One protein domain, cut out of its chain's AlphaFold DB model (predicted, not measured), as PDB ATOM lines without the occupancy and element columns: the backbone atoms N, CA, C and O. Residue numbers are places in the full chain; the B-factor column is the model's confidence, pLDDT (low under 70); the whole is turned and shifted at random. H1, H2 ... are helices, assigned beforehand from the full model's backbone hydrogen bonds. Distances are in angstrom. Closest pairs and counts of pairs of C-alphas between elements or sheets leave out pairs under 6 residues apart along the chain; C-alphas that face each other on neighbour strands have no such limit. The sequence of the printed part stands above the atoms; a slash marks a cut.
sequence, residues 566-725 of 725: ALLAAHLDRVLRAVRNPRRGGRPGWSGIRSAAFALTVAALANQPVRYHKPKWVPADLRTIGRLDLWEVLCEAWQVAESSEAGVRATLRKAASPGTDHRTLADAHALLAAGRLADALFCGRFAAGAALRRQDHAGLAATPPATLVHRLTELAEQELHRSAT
ATOM      1  N   ALA A 566      20.773  15.631  77.393       90.88
ATOM      2  CA  ALA A 566      20.737  16.227  76.057       90.88
ATOM      3  C   ALA A 566      19.454  15.895  75.264       90.88
ATOM      4  O   ALA A 566      18.920  16.750  74.555       90.88
ATOM      5  N   LEU A 567      18.926  14.670  75.387       91.06
ATOM      6  CA  LEU A 567      17.679  14.275  74.719       91.06
ATOM      7  C   LEU A 567      16.457  14.918  75.374       91.06
ATOM      8  O   LEU A 567      15.518  15.297  74.669       91.06
ATOM      9  N   LEU A 568      16.474  15.039  76.703       91.88
ATOM     10  CA  LEU A 568      15.432  15.727  77.457       91.88
ATOM     11  C   LEU A 568      15.397  17.217  77.095       91.88
ATOM     12  O   LEU A 568      14.340  17.721  76.715       91.88
ATOM     13  N   ALA A 569      16.555  17.882  77.083       92.44
ATOM     14  CA  ALA A 569      16.692  19.277  76.674       92.44
ATOM     15  C   ALA A 569      16.192  19.510  75.238       92.44
ATOM     16  O   ALA A 569      15.369  20.392  74.997       92.44
ATOM     17  N   ALA A 570      16.591  18.659  74.283       92.62
ATOM     18  CA  ALA A 570      16.112  18.741  72.902       92.62
ATOM     19  C   ALA A 570      14.593  18.507  72.773       92.62
ATOM     20  O   ALA A 570      13.936  19.051  71.878       92.62
ATOM     21  N   HIS A 571      14.001  17.680  73.640       93.31
ATOM     22  CA  HIS A 571      12.552  17.504  73.689       93.31
ATOM     23  C   HIS A 571      11.845  18.746  74.244       93.31
ATOM     24  O   HIS A 571      10.915  19.233  73.601       93.31
ATOM     25  N   LEU A 572      12.313  19.292  75.366       94.31
ATOM     26  CA  LEU A 572      11.767  20.504  75.987       94.31
ATOM     27  C   LEU A 572      11.869  21.722  75.059       94.31
ATOM     28  O   LEU A 572      10.907  22.467  74.905       94.31
ATOM     29  N   ASP A 573      12.967  21.858  74.323       93.94
ATOM     30  CA  ASP A 573      13.143  22.889  73.300       93.94
ATOM     31  C   ASP A 573      12.152  22.731  72.119       93.94
ATOM     32  O   ASP A 573      11.608  23.703  71.589       93.94
ATOM     33  N   ARG A 574      11.800  21.491  71.734       92.44
ATOM     34  CA  ARG A 574      10.688  21.254  70.787       92.44
ATOM     35  C   ARG A 574       9.333  21.651  71.371       92.44
ATOM     36  O   ARG A 574       8.522  22.198  70.622       92.44
ATOM     37  N   VAL A 575       9.088  21.396  72.658       93.00
ATOM     38  CA  VAL A 575       7.867  21.842  73.347       93.00
ATOM     39  C   VAL A 575       7.796  23.371  73.343       93.00
ATOM     40  O   VAL A 575       6.801  23.924  72.879       93.00
ATOM     41  N   LEU A 576       8.878  24.058  73.722       94.00
ATOM     42  CA  LEU A 576       8.975  25.522  73.700       94.00
ATOM     43  C   LEU A 576       8.716  26.100  72.308       94.00
ATOM     44  O   LEU A 576       7.909  27.018  72.166       94.00
ATOM     45  N   ARG A 577       9.327  25.538  71.258       92.12
ATOM     46  CA  ARG A 577       9.046  25.957  69.875       92.12
ATOM     47  C   ARG A 577       7.587  25.758  69.481       92.12
ATOM     48  O   ARG A 577       7.036  26.618  68.803       92.12
ATOM     49  N   ALA A 578       6.966  24.649  69.884       89.75
ATOM     50  CA  ALA A 578       5.564  24.377  69.570       89.75
ATOM     51  C   ALA A 578       4.607  25.376  70.243       89.75
ATOM     52  O   ALA A 578       3.558  25.685  69.674       89.75
ATOM     53  N   VAL A 579       4.978  25.890  71.419       89.88
ATOM     54  CA  VAL A 579       4.212  26.897  72.167       89.88
ATOM     55  C   VAL A 579       4.474  28.313  71.635       89.88
ATOM     56  O   VAL A 579       3.522  29.057  71.415       89.88
ATOM     57  N   ARG A 580       5.741  28.672  71.371       89.75
ATOM     58  CA  ARG A 580       6.164  30.022  70.945       89.75
ATOM     59  C   ARG A 580       5.927  30.312  69.462       89.75
ATOM     60  O   ARG A 580       5.412  31.369  69.125       89.75
ATOM     61  N   ASN A 581       6.307  29.381  68.584       81.94
ATOM     62  CA  ASN A 581       6.390  29.585  67.135       81.94
ATOM     63  C   ASN A 581       5.662  28.463  66.375       81.94
ATOM     64  O   ASN A 581       6.300  27.626  65.722       81.94
ATOM     65  N   PRO A 582       4.321  28.397  66.427       73.44
ATOM     66  CA  PRO A 582       3.590  27.440  65.607       73.44
ATOM     67  C   PRO A 582       3.862  27.736  64.120       73.44
ATOM     68  O   PRO A 582       3.885  28.890  63.696       73.44
ATOM     69  N   ARG A 583       4.071  26.678  63.322       69.06
ATOM     70  CA  ARG A 583       4.627  26.667  61.944       69.06
ATOM     71  C   ARG A 583       3.931  27.553  60.878       69.06
ATOM     72  O   ARG A 583       4.250  27.427  59.703       69.06
ATOM     73  N   ARG A 584       2.970  28.411  61.236       71.06
ATOM     74  CA  ARG A 584       2.203  29.285  60.325       71.06
ATOM     75  C   ARG A 584       2.033  30.733  60.815       71.06
ATOM     76  O   ARG A 584       1.142  31.418  60.333       71.06
ATOM     77  N   GLY A 585       2.811  31.190  61.798       72.50
ATOM     78  CA  GLY A 585       2.731  32.575  62.300       72.50
ATOM     79  C   GLY A 585       1.431  32.937  63.043       72.50
ATOM     80  O   GLY A 585       1.236  34.093  63.399       72.50
ATOM     81  N   GLY A 586       0.538  31.970  63.284       76.31
ATOM     82  CA  GLY A 586      -0.678  32.145  64.089       76.31
ATOM     83  C   GLY A 586      -0.447  31.873  65.579       76.31
ATOM     84  O   GLY A 586       0.624  31.440  65.974       76.31
ATOM     85  N   ARG A 587      -1.456  32.074  66.432       79.12
ATOM     86  CA  ARG A 587      -1.408  31.595  67.830       79.12
ATOM     87  C   ARG A 587      -1.551  30.062  67.873       79.12
ATOM     88  O   ARG A 587      -2.251  29.507  67.021       79.12
ATOM     89  N   PRO A 588      -0.929  29.351  68.833       84.00
ATOM     90  CA  PRO A 588      -1.107  27.906  68.964       84.00
ATOM     91  C   PRO A 588      -2.576  27.580  69.263       84.00
ATOM     92  O   PRO A 588      -3.174  28.138  70.177       84.00
ATOM     93  N   GLY A 589      -3.176  26.670  68.493       89.06
ATOM     94  CA  GLY A 589      -4.528  26.177  68.776       89.06
ATOM     95  C   GLY A 589      -4.561  25.234  69.986       89.06
ATOM     96  O   GLY A 589      -3.528  24.700  70.398       89.06
ATOM     97  N   TRP A 590      -5.757  24.948  70.510       88.00
ATOM     98  CA  TRP A 590      -5.956  24.052  71.663       88.00
ATOM     99  C   TRP A 590      -5.290  22.680  71.512       88.00
ATOM    100  O   TRP A 590      -4.707  22.175  72.466       88.00
ATOM    101  N   SER A 591      -5.307  22.084  70.314       87.62
ATOM    102  CA  SER A 591      -4.621  20.804  70.075       87.62
ATOM    103  C   SER A 591      -3.105  20.905  70.273       87.62
ATOM    104  O   SER A 591      -2.495  19.955  70.765       87.62
ATOM    105  N   GLY A 592      -2.498  22.030  69.883       89.94
ATOM    106  CA  GLY A 592      -1.075  22.294  70.085       89.94
ATOM    107  C   GLY A 592      -0.753  22.467  71.566       89.94
ATOM    108  O   GLY A 592       0.154  21.809  72.065       89.94
ATOM    109  N   ILE A 593      -1.560  23.254  72.284       92.31
ATOM    110  CA  ILE A 593      -1.404  23.478  73.729       92.31
ATOM    111  C   ILE A 593      -1.598  22.196  74.543       92.31
ATOM    112  O   ILE A 593      -0.743  21.878  75.361       92.31
ATOM    113  N   ARG A 594      -2.645  21.401  74.278       92.62
ATOM    114  CA  ARG A 594      -2.860  20.098  74.940       92.62
ATOM    115  C   ARG A 594      -1.673  19.155  74.733       92.62
ATOM    116  O   ARG A 594      -1.221  18.521  75.684       92.62
ATOM    117  N   SER A 595      -1.149  19.094  73.506       90.62
ATOM    118  CA  SER A 595       0.011  18.254  73.178       90.62
ATOM    119  C   SER A 595       1.283  18.746  73.870       90.62
ATOM    120  O   SER A 595       2.038  17.931  74.387       90.62
ATOM    121  N   ALA A 596       1.509  20.061  73.911       92.88
ATOM    122  CA  ALA A 596       2.665  20.666  74.563       92.88
ATOM    123  C   ALA A 596       2.622  20.512  76.093       92.88
ATOM    124  O   ALA A 596       3.617  20.100  76.679       92.88
ATOM    125  N   ALA A 597       1.469  20.748  76.727       94.06
ATOM    126  CA  ALA A 597       1.277  20.546  78.166       94.06
ATOM    127  C   ALA A 597       1.491  19.080  78.574       94.06
ATOM    128  O   ALA A 597       2.175  18.788  79.556       94.06
ATOM    129  N   PHE A 598       0.966  18.143  77.781       91.94
ATOM    130  CA  PHE A 598       1.184  16.719  78.015       91.94
ATOM    131  C   PHE A 598       2.645  16.307  77.785       91.94
ATOM    132  O   PHE A 598       3.205  15.586  78.604       91.94
ATOM    133  N   ALA A 599       3.296  16.798  76.726       91.50
ATOM    134  CA  ALA A 599       4.710  16.531  76.464       91.50
ATOM    135  C   ALA A 599       5.625  17.078  77.574       91.50
ATOM    136  O   ALA A 599       6.514  16.366  78.033       91.50
ATOM    137  N   LEU A 600       5.360  18.296  78.062       93.81
ATOM    138  CA  LEU A 600       6.060  18.877  79.209       93.81
ATOM    139  C   LEU A 600       5.897  18.012  80.464       93.81
ATOM    140  O   LEU A 600       6.864  17.734  81.166       93.81
ATOM    141  N   THR A 601       4.680  17.534  80.711       92.81
ATOM    142  CA  THR A 601       4.402  16.644  81.841       92.81
ATOM    143  C   THR A 601       5.163  15.327  81.731       92.81
ATOM    144  O   THR A 601       5.784  14.884  82.693       92.81
ATOM    145  N   VAL A 602       5.159  14.707  80.549       90.00
ATOM    146  CA  VAL A 602       5.927  13.484  80.294       90.00
ATOM    147  C   VAL A 602       7.420  13.732  80.510       90.00
ATOM    148  O   VAL A 602       8.078  12.884  81.100       90.00
ATOM    149  N   ALA A 603       7.948  14.883  80.089       90.69
ATOM    150  CA  ALA A 603       9.342  15.264  80.307       90.69
ATOM    151  C   ALA A 603       9.687  15.380  81.802       90.69
ATOM    152  O   ALA A 603      10.678  14.798  82.236       90.69
ATOM    153  N   ALA A 604       8.836  16.038  82.594       90.25
ATOM    154  CA  ALA A 604       9.011  16.158  84.042       90.25
ATOM    155  C   ALA A 604       8.956  14.795  84.762       90.25
ATOM    156  O   ALA A 604       9.722  14.534  85.691       90.25
ATOM    157  N   LEU A 605       8.078  13.893  84.309       88.88
ATOM    158  CA  LEU A 605       7.942  12.541  84.861       88.88
ATOM    159  C   LEU A 605       9.025  11.566  84.367       88.88
ATOM    160  O   LEU A 605       9.241  10.527  84.987       88.88
ATOM    161  N   ALA A 606       9.716  11.864  83.265       86.19
ATOM    162  CA  ALA A 606      10.649  10.934  82.629       86.19
ATOM    163  C   ALA A 606      11.890  10.610  83.478       86.19
ATOM    164  O   ALA A 606      12.488   9.547  83.306       86.19
ATOM    165  N   ASN A 607      12.258  11.509  84.392       75.69
ATOM    166  CA  ASN A 607      13.392  11.335  85.303       75.69
ATOM    167  C   ASN A 607      13.016  10.639  86.617       75.69
ATOM    168  O   ASN A 607      13.873  10.454  87.476       75.69
ATOM    169  N   GLN A 608      11.751  10.253  86.786       79.25
ATOM    170  CA  GLN A 608      11.284   9.616  88.010       79.25
ATOM    171  C   GLN A 608      11.490   8.094  87.962       79.25
ATOM    172  O   GLN A 608      11.329   7.491  86.895       79.25
ATOM    173  N   PRO A 609      11.791   7.441  89.103       63.50
ATOM    174  CA  PRO A 609      11.913   5.982  89.174       63.50
ATOM    175  C   PRO A 609      10.622   5.262  88.761       63.50
ATOM    176  O   PRO A 609      10.659   4.238  88.079       63.50
ATOM    177  N   VAL A 610       9.462   5.823  89.133       62.34
ATOM    178  CA  VAL A 610       8.150   5.363  88.660       62.34
ATOM    179  C   VAL A 610       7.859   6.070  87.356       62.34
ATOM    180  O   VAL A 610       7.410   7.214  87.330       62.34
ATOM    181  N   ARG A 611       8.151   5.392  86.252       67.81
ATOM    182  CA  ARG A 611       7.981   6.006  84.945       67.81
ATOM    183  C   ARG A 611       6.520   6.045  84.540       67.81
ATOM    184  O   ARG A 611       5.711   5.164  84.841       67.81
ATOM    185  N   TYR A 612       6.194   7.117  83.834       60.97
ATOM    186  CA  TYR A 612       4.881   7.341  83.268       60.97
ATOM    187  C   TYR A 612       4.489   6.200  82.312       60.97
ATOM    188  O   TYR A 612       5.202   5.910  81.351       60.97
ATOM    189  N   HIS A 613       3.331   5.573  82.554       61.19
ATOM    190  CA  HIS A 613       2.840   4.469  81.713       61.19
ATOM    191  C   HIS A 613       1.402   4.624  81.213       61.19
ATOM    192  O   HIS A 613       1.067   4.036  80.189       61.19
ATOM    193  N   LYS A 614       0.530   5.350  81.928       75.69
ATOM    194  CA  LYS A 614      -0.880   5.519  81.533       75.69
ATOM    195  C   LYS A 614      -1.389   6.913  81.922       75.69
ATOM    196  O   LYS A 614      -1.065   7.349  83.028       75.69
ATOM    197  N   PRO A 615      -2.232   7.564  81.098       78.88
ATOM    198  CA  PRO A 615      -2.765   8.906  81.366       78.88
ATOM    199  C   PRO A 615      -3.408   9.064  82.746       78.88
ATOM    200  O   PRO A 615      -3.201  10.081  83.401       78.88
ATOM    201  N   LYS A 616      -4.094   8.030  83.245       80.62
ATOM    202  CA  LYS A 616      -4.708   8.041  84.583       80.62
ATOM    203  C   LYS A 616      -3.757   8.234  85.754       80.62
ATOM    204  O   LYS A 616      -4.201   8.619  86.833       80.62
ATOM    205  N   TRP A 617      -2.468   7.970  85.558       81.06
ATOM    206  CA  TRP A 617      -1.464   8.130  86.604       81.06
ATOM    207  C   TRP A 617      -0.851   9.524  86.628       81.06
ATOM    208  O   TRP A 617      -0.377   9.918  87.686       81.06
ATOM    209  N   VAL A 618      -0.953  10.301  85.538       86.00
ATOM    210  CA  VAL A 618      -0.384  11.657  85.462       86.00
ATOM    211  C   VAL A 618      -0.719  12.512  86.686       86.00
ATOM    212  O   VAL A 618       0.213  13.058  87.273       86.00
ATOM    213  N   PRO A 619      -1.991  12.626  87.123       86.06
ATOM    214  CA  PRO A 619      -2.319  13.525  88.225       86.06
ATOM    215  C   PRO A 619      -1.680  13.065  89.540       86.06
ATOM    216  O   PRO A 619      -1.153  13.872  90.298       86.06
ATOM    217  N   ALA A 620      -1.700  11.754  89.804       79.81
ATOM    218  CA  ALA A 620      -1.103  11.180  91.006       79.81
ATOM    219  C   ALA A 620       0.426  11.308  90.997       79.81
ATOM    220  O   ALA A 620       1.013  11.680  92.010       79.81
ATOM    221  N   ASP A 621       1.065  11.041  89.858       84.00
ATOM    222  CA  ASP A 621       2.520  11.087  89.725       84.00
ATOM    223  C   ASP A 621       3.030  12.533  89.830       84.00
ATOM    224  O   ASP A 621       3.995  12.780  90.545       84.00
ATOM    225  N   LEU A 622       2.330  13.512  89.239       86.81
ATOM    226  CA  LEU A 622       2.648  14.936  89.407       86.81
ATOM    227  C   LEU A 622       2.515  15.403  90.860       86.81
ATOM    228  O   LEU A 622       3.402  16.094  91.357       86.81
ATOM    229  N   ARG A 623       1.452  14.997  91.568       82.44
ATOM    230  CA  ARG A 623       1.304  15.270  93.011       82.44
ATOM    231  C   ARG A 623       2.442  14.644  93.815       82.44
ATOM    232  O   ARG A 623       2.977  15.290  94.707       82.44
ATOM    233  N   THR A 624       2.829  13.416  93.466       77.00
ATOM    234  CA  THR A 624       3.907  12.668  94.135       77.00
ATOM    235  C   THR A 624       5.236  13.412  94.057       77.00
ATOM    236  O   THR A 624       5.969  13.438  95.037       77.00
ATOM    237  N   ILE A 625       5.521  14.069  92.931       81.81
ATOM    238  CA  ILE A 625       6.768  14.823  92.732       81.81
ATOM    239  C   ILE A 625       6.642  16.320  93.047       81.81
ATOM    240  O   ILE A 625       7.510  17.103  92.669       81.81
ATOM    241  N   GLY A 626       5.548  16.741  93.694       83.31
ATOM    242  CA  GLY A 626       5.330  18.137  94.087       83.31
ATOM    243  C   GLY A 626       5.104  19.104  92.918       83.31
ATOM    244  O   GLY A 626       5.372  20.293  93.044       83.31
ATOM    245  N   ARG A 627       4.618  18.616  91.771       90.25
ATOM    246  CA  ARG A 627       4.403  19.393  90.537       90.25
ATOM    247  C   ARG A 627       2.935  19.715  90.279       90.25
ATOM    248  O   ARG A 627       2.368  19.382  89.236       90.25
ATOM    249  N   LEU A 628       2.311  20.351  91.271       90.75
ATOM    250  CA  LEU A 628       0.927  20.832  91.178       90.75
ATOM    251  C   LEU A 628       0.765  21.912  90.100       90.75
ATOM    252  O   LEU A 628      -0.250  21.934  89.413       90.75
ATOM    253  N   ASP A 629       1.805  22.714  89.879       94.38
ATOM    254  CA  ASP A 629       1.927  23.689  88.790       94.38
ATOM    255  C   ASP A 629       1.662  23.074  87.401       94.38
ATOM    256  O   ASP A 629       0.874  23.597  86.610       94.38
ATOM    257  N   LEU A 630       2.277  21.923  87.108       94.38
ATOM    258  CA  LEU A 630       2.060  21.186  85.863       94.38
ATOM    259  C   LEU A 630       0.666  20.566  85.804       94.38
ATOM    260  O   LEU A 630       0.074  20.489  84.723       94.38
ATOM    261  N   TRP A 631       0.133  20.127  86.945       93.88
ATOM    262  CA  TRP A 631      -1.209  19.561  87.007       93.88
ATOM    263  C   TRP A 631      -2.283  20.614  86.715       93.88
ATOM    264  O   TRP A 631      -3.205  20.341  85.948       93.88
ATOM    265  N   GLU A 632      -2.138  21.825  87.247       93.88
ATOM    266  CA  GLU A 632      -3.017  22.959  86.948       93.88
ATOM    267  C   GLU A 632      -2.976  23.331  85.464       93.88
ATOM    268  O   GLU A 632      -4.020  23.440  84.823       93.88
ATOM    269  N   VAL A 633      -1.778  23.437  84.877       94.75
ATOM    270  CA  VAL A 633      -1.626  23.734  83.443       94.75
ATOM    271  C   VAL A 633      -2.221  22.629  82.571       94.75
ATOM    272  O   VAL A 633      -2.836  22.919  81.542       94.75
ATOM    273  N   LEU A 634      -2.099  21.361  82.973       93.44
ATOM    274  CA  LEU A 634      -2.807  20.265  82.313       93.44
ATOM    275  C   LEU A 634      -4.321  20.397  82.448       93.44
ATOM    276  O   LEU A 634      -5.021  20.231  81.448       93.44
ATOM    277  N   CYS A 635      -4.824  20.700  83.645       93.00
ATOM    278  CA  CYS A 635      -6.246  20.914  83.868       93.00
ATOM    279  C   CYS A 635      -6.769  22.031  82.968       93.00
ATOM    280  O   CYS A 635      -7.747  21.820  82.262       93.00
ATOM    281  N   GLU A 636      -6.086  23.169  82.879       92.75
ATOM    282  CA  GLU A 636      -6.472  24.273  81.996       92.75
ATOM    283  C   GLU A 636      -6.391  23.891  80.512       92.75
ATOM    284  O   GLU A 636      -7.341  24.118  79.758       92.75
ATOM    285  N   ALA A 637      -5.303  23.243  80.081       91.81
ATOM    286  CA  ALA A 637      -5.119  22.807  78.695       91.81
ATOM    287  C   ALA A 637      -6.210  21.822  78.242       91.81
ATOM    288  O   ALA A 637      -6.713  21.895  77.112       91.81
ATOM    289  N   TRP A 638      -6.599  20.912  79.133       91.38
ATOM    290  CA  TRP A 638      -7.660  19.931  78.914       91.38
ATOM    291  C   TRP A 638      -9.036  20.418  79.379       91.38
ATOM    292  O   TRP A 638     -10.021  19.695  79.213       91.38
ATOM    293  N   GLN A 639      -9.124  21.656  79.873       90.12
ATOM    294  CA  GLN A 639     -10.332  22.326  80.359       90.12
ATOM    295  C   GLN A 639     -11.092  21.504  81.416       90.12
ATOM    296  O   GLN A 639     -12.321  21.395  81.410       90.12
ATOM    297  N   VAL A 640     -10.334  20.892  82.316       89.12
ATOM    298  CA  VAL A 640     -10.793  20.231  83.533       89.12
ATOM    299  C   VAL A 640     -11.166  21.332  84.532       89.12
ATOM    300  O   VAL A 640     -10.375  21.704  85.389       89.12
ATOM    301  N   ALA A 641     -12.343  21.925  84.354       82.44
ATOM    302  CA  ALA A 641     -12.914  22.859  85.322       82.44
ATOM    303  C   ALA A 641     -13.538  22.094  86.499       82.44
ATOM    304  O   ALA A 641     -13.801  20.888  86.380       82.44
ATOM    305  N   GLU A 642     -13.834  22.791  87.600       73.06
ATOM    306  CA  GLU A 642     -14.696  22.256  88.657       73.06
ATOM    307  C   GLU A 642     -15.966  21.687  88.027       73.06
ATOM    308  O   GLU A 642     -16.746  22.381  87.373       73.06
ATOM    309  N   SER A 643     -16.114  20.374  88.141       75.94
ATOM    310  CA  SER A 643     -17.159  19.630  87.458       75.94
ATOM    311  C   SER A 643     -17.908  18.823  88.489       75.94
ATOM    312  O   SER A 643     -17.308  18.037  89.219       75.94
ATOM    313  N   SER A 644     -19.228  18.992  88.523       92.19
ATOM    314  CA  SER A 644     -20.095  18.092  89.274       92.19
ATOM    315  C   SER A 644     -19.948  16.666  88.742       92.19
ATOM    316  O   SER A 644     -19.629  16.448  87.568       92.19
ATOM    317  N   GLU A 645     -20.235  15.676  89.583       94.25
ATOM    318  CA  GLU A 645     -20.221  14.267  89.181       94.25
ATOM    319  C   GLU A 645     -21.083  14.019  87.926       94.25
ATOM    320  O   GLU A 645     -20.672  13.316  87.000       94.25
ATOM    321  N   ALA A 646     -22.247  14.675  87.841       93.81
ATOM    322  CA  ALA A 646     -23.130  14.629  86.678       93.81
ATOM    323  C   ALA A 646     -22.455  15.161  85.400       93.81
ATOM    324  O   ALA A 646     -22.599  14.560  84.330       93.81
ATOM    325  N   GLY A 647     -21.686  16.250  85.511       91.25
ATOM    326  CA  GLY A 647     -20.893  16.808  84.417       91.25
ATOM    327  C   GLY A 647     -19.825  15.831  83.928       91.25
ATOM    328  O   GLY A 647     -19.739  15.562  82.728       91.25
ATOM    329  N   VAL A 648     -19.083  15.211  84.852       92.31
ATOM    330  CA  VAL A 648     -18.083  14.187  84.511       92.31
ATOM    331  C   VAL A 648     -18.747  12.993  83.821       92.31
ATOM    332  O   VAL A 648     -18.322  12.608  82.732       92.31
ATOM    333  N   ARG A 649     -19.851  12.460  84.364       94.38
ATOM    334  CA  ARG A 649     -20.623  11.362  83.743       94.38
ATOM    335  C   ARG A 649     -21.107  11.709  82.336       94.38
ATOM    336  O   ARG A 649     -21.095  10.854  81.450       94.38
ATOM    337  N   ALA A 650     -21.549  12.945  82.106       91.00
ATOM    338  CA  ALA A 650     -21.941  13.404  80.778       91.00
ATOM    339  C   ALA A 650     -20.747  13.430  79.810       91.00
ATOM    340  O   ALA A 650     -20.878  12.961  78.678       91.00
ATOM    341  N   THR A 651     -19.579  13.909  80.249       89.75
ATOM    342  CA  THR A 651     -18.355  13.878  79.437       89.75
ATOM    343  C   THR A 651     -17.906  12.452  79.125       89.75
ATOM    344  O   THR A 651     -17.609  12.174  77.967       89.75
ATOM    345  N   LEU A 652     -17.907  11.534  80.099       91.81
ATOM    346  CA  LEU A 652     -17.509  10.139  79.864       91.81
ATOM    347  C   LEU A 652     -18.444   9.433  78.871       91.81
ATOM    348  O   LEU A 652     -17.971   8.746  77.969       91.81
ATOM    349  N   ARG A 653     -19.761   9.676  78.954       92.62
ATOM    350  CA  ARG A 653     -20.724   9.162  77.963       92.62
ATOM    351  C   ARG A 653     -20.440   9.685  76.555       92.62
ATOM    352  O   ARG A 653     -20.464   8.908  75.610       92.62
ATOM    353  N   LYS A 654     -20.135  10.980  76.411       88.50
ATOM    354  CA  LYS A 654     -19.753  11.571  75.114       88.50
ATOM    355  C   LYS A 654     -18.421  11.027  74.600       88.50
ATOM    356  O   LYS A 654     -18.261  10.857  73.397       88.50
ATOM    357  N   ALA A 655     -17.486  10.744  75.502       87.62
ATOM    358  CA  ALA A 655     -16.196  10.172  75.162       87.62
ATOM    359  C   ALA A 655     -16.315   8.740  74.619       87.62
ATOM    360  O   ALA A 655     -15.397   8.308  73.947       87.62
ATOM    361  N   ALA A 656     -17.416   8.010  74.817       87.88
ATOM    362  CA  ALA A 656     -17.615   6.648  74.302       87.88
ATOM    363  C   ALA A 656     -17.904   6.571  72.778       87.88
ATOM    364  O   ALA A 656     -18.710   5.760  72.327       87.88
ATOM    365  N   SER A 657     -17.270   7.426  71.970       85.88
ATOM    366  CA  SER A 657     -17.404   7.463  70.508       85.88
ATOM    367  C   SER A 657     -16.465   6.477  69.785       85.88
ATOM    368  O   SER A 657     -15.427   6.105  70.338       85.88
ATOM    369  N   PRO A 658     -16.746   6.104  68.519       83.75
ATOM    370  CA  PRO A 658     -15.803   5.348  67.696       83.75
ATOM    371  C   PRO A 658     -14.439   6.050  67.600       83.75
ATOM    372  O   PRO A 658     -14.363   7.228  67.251       83.75
ATOM    373  N   GLY A 659     -13.357   5.323  67.898       80.88
ATOM    374  CA  GLY A 659     -11.984   5.850  67.896       80.88
ATOM    375  C   GLY A 659     -11.468   6.341  69.253       80.88
ATOM    376  O   GLY A 659     -10.339   6.826  69.329       80.88
ATOM    377  N   THR A 660     -12.262   6.205  70.313       86.00
ATOM    378  CA  THR A 660     -11.819   6.448  71.686       86.00
ATOM    379  C   THR A 660     -10.903   5.336  72.179       86.00
ATOM    380  O   THR A 660     -11.128   4.155  71.917       86.00
ATOM    381  N   ASP A 661      -9.891   5.708  72.962       86.00
ATOM    382  CA  ASP A 661      -9.133   4.735  73.741       86.00
ATOM    383  C   ASP A 661     -10.003   4.180  74.883       86.00
ATOM    384  O   ASP A 661     -10.107   4.771  75.961       86.00
ATOM    385  N   HIS A 662     -10.639   3.032  74.639       86.00
ATOM    386  CA  HIS A 662     -11.524   2.373  75.601       86.00
ATOM    387  C   HIS A 662     -10.836   2.033  76.929       86.00
ATOM    388  O   HIS A 662     -11.503   2.032  77.961       86.00
ATOM    389  N   ARG A 663      -9.516   1.789  76.939       82.81
ATOM    390  CA  ARG A 663      -8.784   1.509  78.185       82.81
ATOM    391  C   ARG A 663      -8.658   2.770  79.027       82.81
ATOM    392  O   ARG A 663      -8.975   2.743  80.213       82.81
ATOM    393  N   THR A 664      -8.268   3.884  78.409       86.06
ATOM    394  CA  THR A 664      -8.211   5.173  79.115       86.06
ATOM    395  C   THR A 664      -9.610   5.648  79.541       86.06
ATOM    396  O   THR A 664      -9.755   6.278  80.589       86.06
ATOM    397  N   LEU A 665     -10.663   5.313  78.789       89.00
ATOM    398  CA  LEU A 665     -12.040   5.606  79.193       89.00
ATOM    399  C   LEU A 665     -12.493   4.760  80.398       89.00
ATOM    400  O   LEU A 665     -13.095   5.305  81.322       89.00
ATOM    401  N   ALA A 666     -12.182   3.462  80.428       85.62
ATOM    402  CA  ALA A 666     -12.445   2.609  81.591       85.62
ATOM    403  C   ALA A 666     -11.710   3.130  82.838       85.62
ATOM    404  O   ALA A 666     -12.291   3.258  83.915       85.62
ATOM    405  N   ASP A 667     -10.458   3.552  82.662       84.25
ATOM    406  CA  ASP A 667      -9.670   4.205  83.704       84.25
ATOM    407  C   ASP A 667     -10.344   5.481  84.243       84.25
ATOM    408  O   ASP A 667     -10.338   5.727  85.451       84.25
ATOM    409  N   ALA A 668     -10.969   6.275  83.370       89.06
ATOM    410  CA  ALA A 668     -11.729   7.457  83.765       89.06
ATOM    411  C   ALA A 668     -12.971   7.105  84.605       89.06
ATOM    412  O   ALA A 668     -13.257   7.784  85.592       89.06
ATOM    413  N   HIS A 669     -13.685   6.030  84.257       88.56
ATOM    414  CA  HIS A 669     -14.817   5.534  85.045       88.56
ATOM    415  C   HIS A 669     -14.389   5.050  86.433       88.56
ATOM    416  O   HIS A 669     -15.055   5.370  87.418       88.56
ATOM    417  N   ALA A 670     -13.256   4.353  86.530       81.94
ATOM    418  CA  ALA A 670     -12.711   3.916  87.811       81.94
ATOM    419  C   ALA A 670     -12.327   5.105  88.711       81.94
ATOM    420  O   ALA A 670     -12.629   5.106  89.903       81.94
ATOM    421  N   LEU A 671     -11.711   6.150  88.145       84.88
ATOM    422  CA  LEU A 671     -11.396   7.379  88.882       84.88
ATOM    423  C   LEU A 671     -12.661   8.112  89.351       84.88
ATOM    424  O   LEU A 671     -12.686   8.626  90.468       84.88
ATOM    425  N   LEU A 672     -13.715   8.128  88.530       89.88
ATOM    426  CA  LEU A 672     -15.009   8.700  88.898       89.88
ATOM    427  C   LEU A 672     -15.642   7.937  90.069       89.88
ATOM    428  O   LEU A 672     -16.103   8.564  91.016       89.88
ATOM    429  N   ALA A 673     -15.631   6.602  90.024       84.25
ATOM    430  CA  ALA A 673     -16.138   5.762  91.111       84.25
ATOM    431  C   ALA A 673     -15.366   5.977  92.424       84.25
ATOM    432  O   ALA A 673     -15.945   5.890  93.501       84.25
ATOM    433  N   ALA A 674     -14.080   6.325  92.333       77.56
ATOM    434  CA  ALA A 674     -13.242   6.697  93.470       77.56
ATOM    435  C   ALA A 674     -13.397   8.171  93.913       77.56
ATOM    436  O   ALA A 674     -12.572   8.663  94.679       77.56
ATOM    437  N   GLY A 675     -14.384   8.913  93.394       86.50
ATOM    438  CA  GLY A 675     -14.622  10.320  93.746       86.50
ATOM    439  C   GLY A 675     -13.588  11.314  93.192       86.50
ATOM    440  O   GLY A 675     -13.619  12.496  93.525       86.50
ATOM    441  N   ARG A 676     -12.673  10.883  92.314       87.25
ATOM    442  CA  ARG A 676     -11.598  11.724  91.753       87.25
ATOM    443  C   ARG A 676     -12.061  12.434  90.483       87.25
ATOM    444  O   ARG A 676     -11.585  12.148  89.385       87.25
ATOM    445  N   LEU A 677     -13.001  13.367  90.639       92.69
ATOM    446  CA  LEU A 677     -13.725  14.007  89.531       92.69
ATOM    447  C   LEU A 677     -12.809  14.678  88.494       92.69
ATOM    448  O   LEU A 677     -12.973  14.441  87.296       92.69
ATOM    449  N   ALA A 678     -11.825  15.470  88.934       91.06
ATOM    450  CA  ALA A 678     -10.893  16.157  88.034       91.06
ATOM    451  C   ALA A 678     -10.029  15.166  87.232       91.06
ATOM    452  O   ALA A 678      -9.877  15.292  86.017       91.06
ATOM    453  N   ASP A 679      -9.525  14.127  87.899       90.69
ATOM    454  CA  ASP A 679      -8.674  13.111  87.280       90.69
ATOM    455  C   ASP A 679      -9.478  12.266  86.281       90.69
ATOM    456  O   ASP A 679      -9.011  11.986  85.175       90.69
ATOM    457  N   ALA A 680     -10.714  11.906  86.642       91.06
ATOM    458  CA  ALA A 680     -11.654  11.216  85.767       91.06
ATOM    459  C   ALA A 680     -11.978  12.050  84.522       91.06
ATOM    460  O   ALA A 680     -11.939  11.541  83.402       91.06
ATOM    461  N   LEU A 681     -12.250  13.346  84.695       93.25
ATOM    462  CA  LEU A 681     -12.546  14.246  83.586       93.25
ATOM    463  C   LEU A 681     -11.346  14.419  82.651       93.25
ATOM    464  O   LEU A 681     -11.515  14.350  81.431       93.25
ATOM    465  N   PHE A 682     -10.143  14.597  83.205       92.75
ATOM    466  CA  PHE A 682      -8.902  14.618  82.433       92.75
ATOM    467  C   PHE A 682      -8.757  13.349  81.590       92.75
ATOM    468  O   PHE A 682      -8.590  13.440  80.375       92.75
ATOM    469  N   CYS A 683      -8.899  12.169  82.203       90.88
ATOM    470  CA  CYS A 683      -8.770  10.888  81.507       90.88
ATOM    471  C   CYS A 683      -9.835  10.700  80.428       90.88
ATOM    472  O   CYS A 683      -9.510  10.286  79.319       90.88
ATOM    473  N   GLY A 684     -11.088  11.049  80.716       91.44
ATOM    474  CA  GLY A 684     -12.179  10.956  79.750       91.44
ATOM    475  C   GLY A 684     -11.941  11.829  78.522       91.44
ATOM    476  O   GLY A 684     -12.112  11.383  77.387       91.44
ATOM    477  N   ARG A 685     -11.475  13.064  78.734       91.12
ATOM    478  CA  ARG A 685     -11.116  13.972  77.637       91.12
ATOM    479  C   ARG A 685      -9.872  13.498  76.895       91.12
ATOM    480  O   ARG A 685      -9.848  13.557  75.669       91.12
ATOM    481  N   PHE A 686      -8.875  12.981  77.609       90.38
ATOM    482  CA  PHE A 686      -7.684  12.385  77.008       90.38
ATOM    483  C   PHE A 686      -8.045  11.214  76.089       90.38
ATOM    484  O   PHE A 686      -7.626  11.198  74.931       90.38
ATOM    485  N   ALA A 687      -8.889  10.292  76.561       88.06
ATOM    486  CA  ALA A 687      -9.386   9.156  75.789       88.06
ATOM    487  C   ALA A 687     -10.128   9.600  74.517       88.06
ATOM    488  O   ALA A 687      -9.957   9.004  73.455       88.06
ATOM    489  N   ALA A 688     -10.905  10.685  74.610       86.19
ATOM    490  CA  ALA A 688     -11.635  11.285  73.496       86.19
ATOM    491  C   ALA A 688     -10.763  12.156  72.569       86.19
ATOM    492  O   ALA A 688     -11.290  12.774  71.642       86.19
ATOM    493  N   GLY A 689      -9.446  12.253  72.787       78.75
ATOM    494  CA  GLY A 689      -8.565  13.249  72.166       78.75
ATOM    495  C   GLY A 689      -8.566  13.299  70.628       78.75
ATOM    496  O   GLY A 689      -8.209  14.331  70.058       78.75
ATOM    497  N   ALA A 690      -8.990  12.235  69.936       58.59
ATOM    498  CA  ALA A 690      -9.223  12.244  68.487       58.59
ATOM    499  C   ALA A 690     -10.595  12.838  68.098       58.59
ATOM    500  O   ALA A 690     -10.683  13.581  67.118       58.59
ATOM    501  N   ALA A 691     -11.643  12.570  68.884       58.75
ATOM    502  CA  ALA A 691     -13.005  13.072  68.690       58.75
ATOM    503  C   ALA A 691     -13.150  14.556  69.089       58.75
ATOM    504  O   ALA A 691     -13.790  15.331  68.375       58.75
ATOM    505  N   LEU A 692     -12.454  14.991  70.149       58.25
ATOM    506  CA  LEU A 692     -12.421  16.397  70.585       58.25
ATOM    507  C   LEU A 692     -11.828  17.339  69.527       58.25
ATOM    508  O   LEU A 692     -12.142  18.524  69.517       58.25
ATOM    509  N   ARG A 693     -11.007  16.839  68.593       63.91
ATOM    510  CA  ARG A 693     -10.486  17.660  67.483       63.91
ATOM    511  C   ARG A 693     -11.572  18.107  66.501       63.91
ATOM    512  O   ARG A 693     -11.307  19.017  65.726       63.91
ATOM    513  N   ARG A 694     -12.745  17.457  66.487       58.62
ATOM    514  CA  ARG A 694     -13.799  17.689  65.482       58.62
ATOM    515  C   ARG A 694     -15.047  18.389  66.025       58.62
ATOM    516  O   ARG A 694     -15.717  19.055  65.248       58.62
ATOM    517  N   GLN A 695     -15.375  18.240  67.312       55.12
ATOM    518  CA  GLN A 695     -16.683  18.658  67.857       55.12
ATOM    519  C   GLN A 695     -16.660  19.895  68.775       55.12
ATOM    520  O   GLN A 695     -17.705  20.489  69.016       55.12
ATOM    521  N   ASP A 696     -15.493  20.342  69.241       51.66
ATOM    522  CA  ASP A 696     -15.372  21.364  70.299       51.66
ATOM    523  C   ASP A 696     -15.481  22.833  69.816       51.66
ATOM    524  O   ASP A 696     -15.268  23.768  70.587       51.66
ATOM    525  N   HIS A 697     -15.839  23.077  68.550       51.69
ATOM    526  CA  HIS A 697     -15.940  24.439  68.002       51.69
ATOM    527  C   HIS A 697     -17.199  25.219  68.425       51.69
ATOM    528  O   HIS A 697     -17.243  26.427  68.224       51.69
ATOM    529  N   ALA A 698     -18.207  24.576  69.027       54.03
ATOM    530  CA  ALA A 698     -19.509  25.210  69.271       54.03
ATOM    531  C   ALA A 698     -19.637  25.995  70.597       54.03
ATOM    532  O   ALA A 698     -20.693  26.560  70.859       54.03
ATOM    533  N   GLY A 699     -18.599  26.061  71.442       62.06
ATOM    534  CA  GLY A 699     -18.701  26.772  72.730       62.06
ATOM    535  C   GLY A 699     -17.389  27.138  73.421       62.06
ATOM    536  O   GLY A 699     -17.412  27.633  74.544       62.06
ATOM    537  N   LEU A 700     -16.240  26.902  72.783       63.31
ATOM    538  CA  LEU A 700     -14.932  27.253  73.333       63.31
ATOM    539  C   LEU A 700     -14.382  28.507  72.664       63.31
ATOM    540  O   LEU A 700     -14.565  28.714  71.464       63.31
ATOM    541  N   ALA A 701     -13.636  29.312  73.427       67.94
ATOM    542  CA  ALA A 701     -12.826  30.374  72.849       67.94
ATOM    543  C   ALA A 701     -11.930  29.782  71.746       67.94
ATOM    544  O   ALA A 701     -11.194  28.816  71.979       67.94
ATOM    545  N   ALA A 702     -11.990  30.366  70.545       70.75
ATOM    546  CA  ALA A 702     -11.279  29.874  69.363       70.75
ATOM    547  C   ALA A 702      -9.752  29.803  69.562       70.75
ATOM    548  O   ALA A 702      -9.067  29.055  68.863       70.75
ATOM    549  N   THR A 703      -9.219  30.552  70.534       75.94
ATOM    550  CA  THR A 703      -7.803  30.538  70.909       75.94
ATOM    551  C   THR A 703      -7.631  30.262  72.405       75.94
ATOM    552  O   THR A 703      -8.437  30.750  73.200       75.94
ATOM    553  N   PRO A 704      -6.600  29.494  72.806       83.38
ATOM    554  CA  PRO A 704      -6.213  29.353  74.205       83.38
ATOM    555  C   PRO A 704      -5.901  30.719  74.837       83.38
ATOM    556  O   PRO A 704      -5.364  31.592  74.144       83.38
ATOM    557  N   PRO A 705      -6.184  30.917  76.137       87.56
ATOM    558  CA  PRO A 705      -5.816  32.144  76.838       87.56
ATOM    559  C   PRO A 705      -4.309  32.416  76.743       87.56
ATOM    560  O   PRO A 705      -3.499  31.505  76.915       87.56
ATOM    561  N   ALA A 706      -3.919  33.674  76.515       90.31
ATOM    562  CA  ALA A 706      -2.505  34.066  76.470       90.31
ATOM    563  C   ALA A 706      -1.772  33.745  77.786       90.31
ATOM    564  O   ALA A 706      -0.598  33.383  77.767       90.31
ATOM    565  N   THR A 707      -2.490  33.802  78.913       93.38
ATOM    566  CA  THR A 707      -1.999  33.431  80.247       93.38
ATOM    567  C   THR A 707      -1.567  31.965  80.327       93.38
ATOM    568  O   THR A 707      -0.497  31.679  80.854       93.38
ATOM    569  N   LEU A 708      -2.333  31.037  79.740       94.00
ATOM    570  CA  LEU A 708      -1.986  29.612  79.698       94.00
ATOM    571  C   LEU A 708      -0.736  29.359  78.842       94.00
ATOM    572  O   LEU A 708       0.142  28.592  79.231       94.00
ATOM    573  N   VAL A 709      -0.634  30.024  77.685       94.19
ATOM    574  CA  VAL A 709       0.547  29.939  76.803       94.19
ATOM    575  C   VAL A 709       1.801  30.440  77.526       94.19
ATOM    576  O   VAL A 709       2.858  29.814  77.435       94.19
ATOM    577  N   HIS A 710       1.676  31.546  78.262       94.50
ATOM    578  CA  HIS A 710       2.758  32.121  79.052       94.50
ATOM    579  C   HIS A 710       3.210  31.176  80.173       94.50
ATOM    580  O   HIS A 710       4.371  30.777  80.168       94.50
ATOM    581  N   ARG A 711       2.291  30.702  81.030       95.94
ATOM    582  CA  ARG A 711       2.603  29.739  82.106       95.94
ATOM    583  C   ARG A 711       3.258  28.464  81.578       95.94
ATOM    584  O   ARG A 711       4.243  27.992  82.133       95.94
ATOM    585  N   LEU A 712       2.741  27.908  80.480       95.44
ATOM    586  CA  LEU A 712       3.317  26.711  79.863       95.44
ATOM    587  C   LEU A 712       4.747  26.955  79.351       95.44
ATOM    588  O   LEU A 712       5.586  26.060  79.422       95.44
ATOM    589  N   THR A 713       5.021  28.160  78.846       95.75
ATOM    590  CA  THR A 713       6.364  28.568  78.417       95.75
ATOM    591  C   THR A 713       7.311  28.658  79.610       95.75
ATOM    592  O   THR A 713       8.371  28.040  79.571       95.75
ATOM    593  N   GLU A 714       6.912  29.354  80.677       96.25
ATOM    594  CA  GLU A 714       7.719  29.500  81.895       96.25
ATOM    595  C   GLU A 714       8.059  28.139  82.512       96.25
ATOM    596  O   GLU A 714       9.219  27.860  82.805       96.25
ATOM    597  N   LEU A 715       7.070  27.249  82.643       96.06
ATOM    598  CA  LEU A 715       7.285  25.907  83.186       96.06
ATOM    599  C   LEU A 715       8.210  25.067  82.300       96.06
ATOM    600  O   LEU A 715       9.049  24.332  82.814       96.06
ATOM    601  N   ALA A 716       8.101  25.180  80.975       95.12
ATOM    602  CA  ALA A 716       9.006  24.482  80.066       95.12
ATOM    603  C   ALA A 716      10.449  25.010  80.146       95.12
ATOM    604  O   ALA A 716      11.385  24.215  80.052       95.12
ATOM    605  N   GLU A 717      10.649  26.312  80.367       95.75
ATOM    606  CA  GLU A 717      11.977  26.888  80.617       95.75
ATOM    607  C   GLU A 717      12.550  26.449  81.967       95.75
ATOM    608  O   GLU A 717      13.728  26.098  82.047       95.75
ATOM    609  N   GLN A 718      11.718  26.384  83.008       94.81
ATOM    610  CA  GLN A 718      12.114  25.855  84.314       94.81
ATOM    611  C   GLN A 718      12.538  24.384  84.224       94.81
ATOM    612  O   GLN A 718      13.578  24.018  84.770       94.81
ATOM    613  N   GLU A 719      11.787  23.541  83.506       93.31
ATOM    614  CA  GLU A 719      12.178  22.142  83.288       93.31
ATOM    615  C   GLU A 719      13.455  22.017  82.465       93.31
ATOM    616  O   GLU A 719      14.281  21.149  82.744       93.31
ATOM    617  N   LEU A 720      13.643  22.886  81.470       93.50
ATOM    618  CA  LEU A 720      14.863  22.895  80.675       93.50
ATOM    619  C   LEU A 720      16.069  23.224  81.560       93.50
ATOM    620  O   LEU A 720      17.078  22.522  81.493       93.50
ATOM    621  N   HIS A 721      15.938  24.220  82.437       92.62
ATOM    622  CA  HIS A 721      16.971  24.566  83.407       92.62
ATOM    623  C   HIS A 721      17.258  23.411  84.380       92.62
ATOM    624  O   HIS A 721      18.412  23.019  84.524       92.62
ATOM    625  N   ARG A 722      16.216  22.796  84.958       88.75
ATOM    626  CA  ARG A 722      16.342  21.623  85.846       88.75
ATOM    627  C   ARG A 722      16.977  20.418  85.167       88.75
ATOM    628  O   ARG A 722      17.629  19.631  85.830       88.75
ATOM    629  N   SER A 723      16.773  20.241  83.861       86.81
ATOM    630  CA  SER A 723      17.382  19.133  83.117       86.81
ATOM    631  C   SER A 723      18.884  19.305  82.876       86.81
ATOM    632  O   SER A 723      19.551  18.336  82.518       86.81
ATOM    633  N   ALA A 724      19.403  20.528  83.032       86.50
ATOM    634  CA  ALA A 724      20.811  20.856  82.843       86.50
ATOM    635  C   ALA A 724      21.628  20.810  84.148       86.50
ATOM    636  O   ALA A 724      22.851  20.689  84.079       86.50
ATOM    637  N   THR A 725      20.963  20.929  85.300       81.88
ATOM    638  CA  THR A 725      21.536  20.821  86.654       81.88
ATOM    639  C   THR A 725      21.435  19.398  87.175       81.88
ATOM    640  O   THR A 725      22.430  18.912  87.752       81.88
TER     641      THR A 725
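Overview. This is residues 566 to 725 of the 725 residues of an uncharacterized protein of Streptomyces sp. BK340 (UniProt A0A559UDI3). Two groups of helices pack on each other: H1, H2, H4 and H9 in one, and H5, H6 and H7, at small angles to one another, in the other, with H3 packing on both. H8, poorly formed, lies on the path back from H7 to H9. The 160 printed residues hold nine named helices, H1 to H9 in chain order, and no named strand: all helix. The whole is compact, with a radius of gyration of the C-alphas of 15.6 A and spans of 43 by 39 by 26 A.

Arrangement. H1, residues 566 to 580, and H2, residues 590 to 605, form a hairpin at 24 degrees, with C-alphas 575 and 596 closest at 5.5 A. H3, residues 615 to 624, and H4, residues 628 to 638, form another, with C-alphas 619 and 631 closest at 6.3 A. H4 touches H2, with C-alphas 594 and 637 closest at 5.2 A. H5, residues 645 to 655, and H6, residues 662 to 673, form a hairpin; H6 and H7, residues 677 to 687, another, with C-alphas 668 and 680 closest at 4.3 A. H7 touches H3, with C-alphas 616 and 683 closest at 5.8 A. H8, residues 692 to 698, touches no helix. H9, residues 706 to 724, touches H1, opposite ways at a shallow tilt of 13 degrees, with C-alphas 569 and 720 closest at 5.7 A. H1, H2, H3, H4, H5, H6, H7 and H9 form a bundle, a group of helices in which each touches others of the group. Every O i to N i+4 pair is within hydrogen-bond range except in H3, 4 of 6, and H8, 0 of 3, with 0 of 4 O i to N i+3 pairs.

Along the chain. H1 begins at C-alpha 566 (20.737, 16.227, 76.057) and is 20.7 A long; H2 is 22.4 A. H9, 27.5 A, ends at C-alpha 724 (20.811, 20.856, 82.843).

Size, cuts and confidence. The printed part has no cut and no long link. Confidence is under 70 at residues 583, 609 to 613 and 690 to 701.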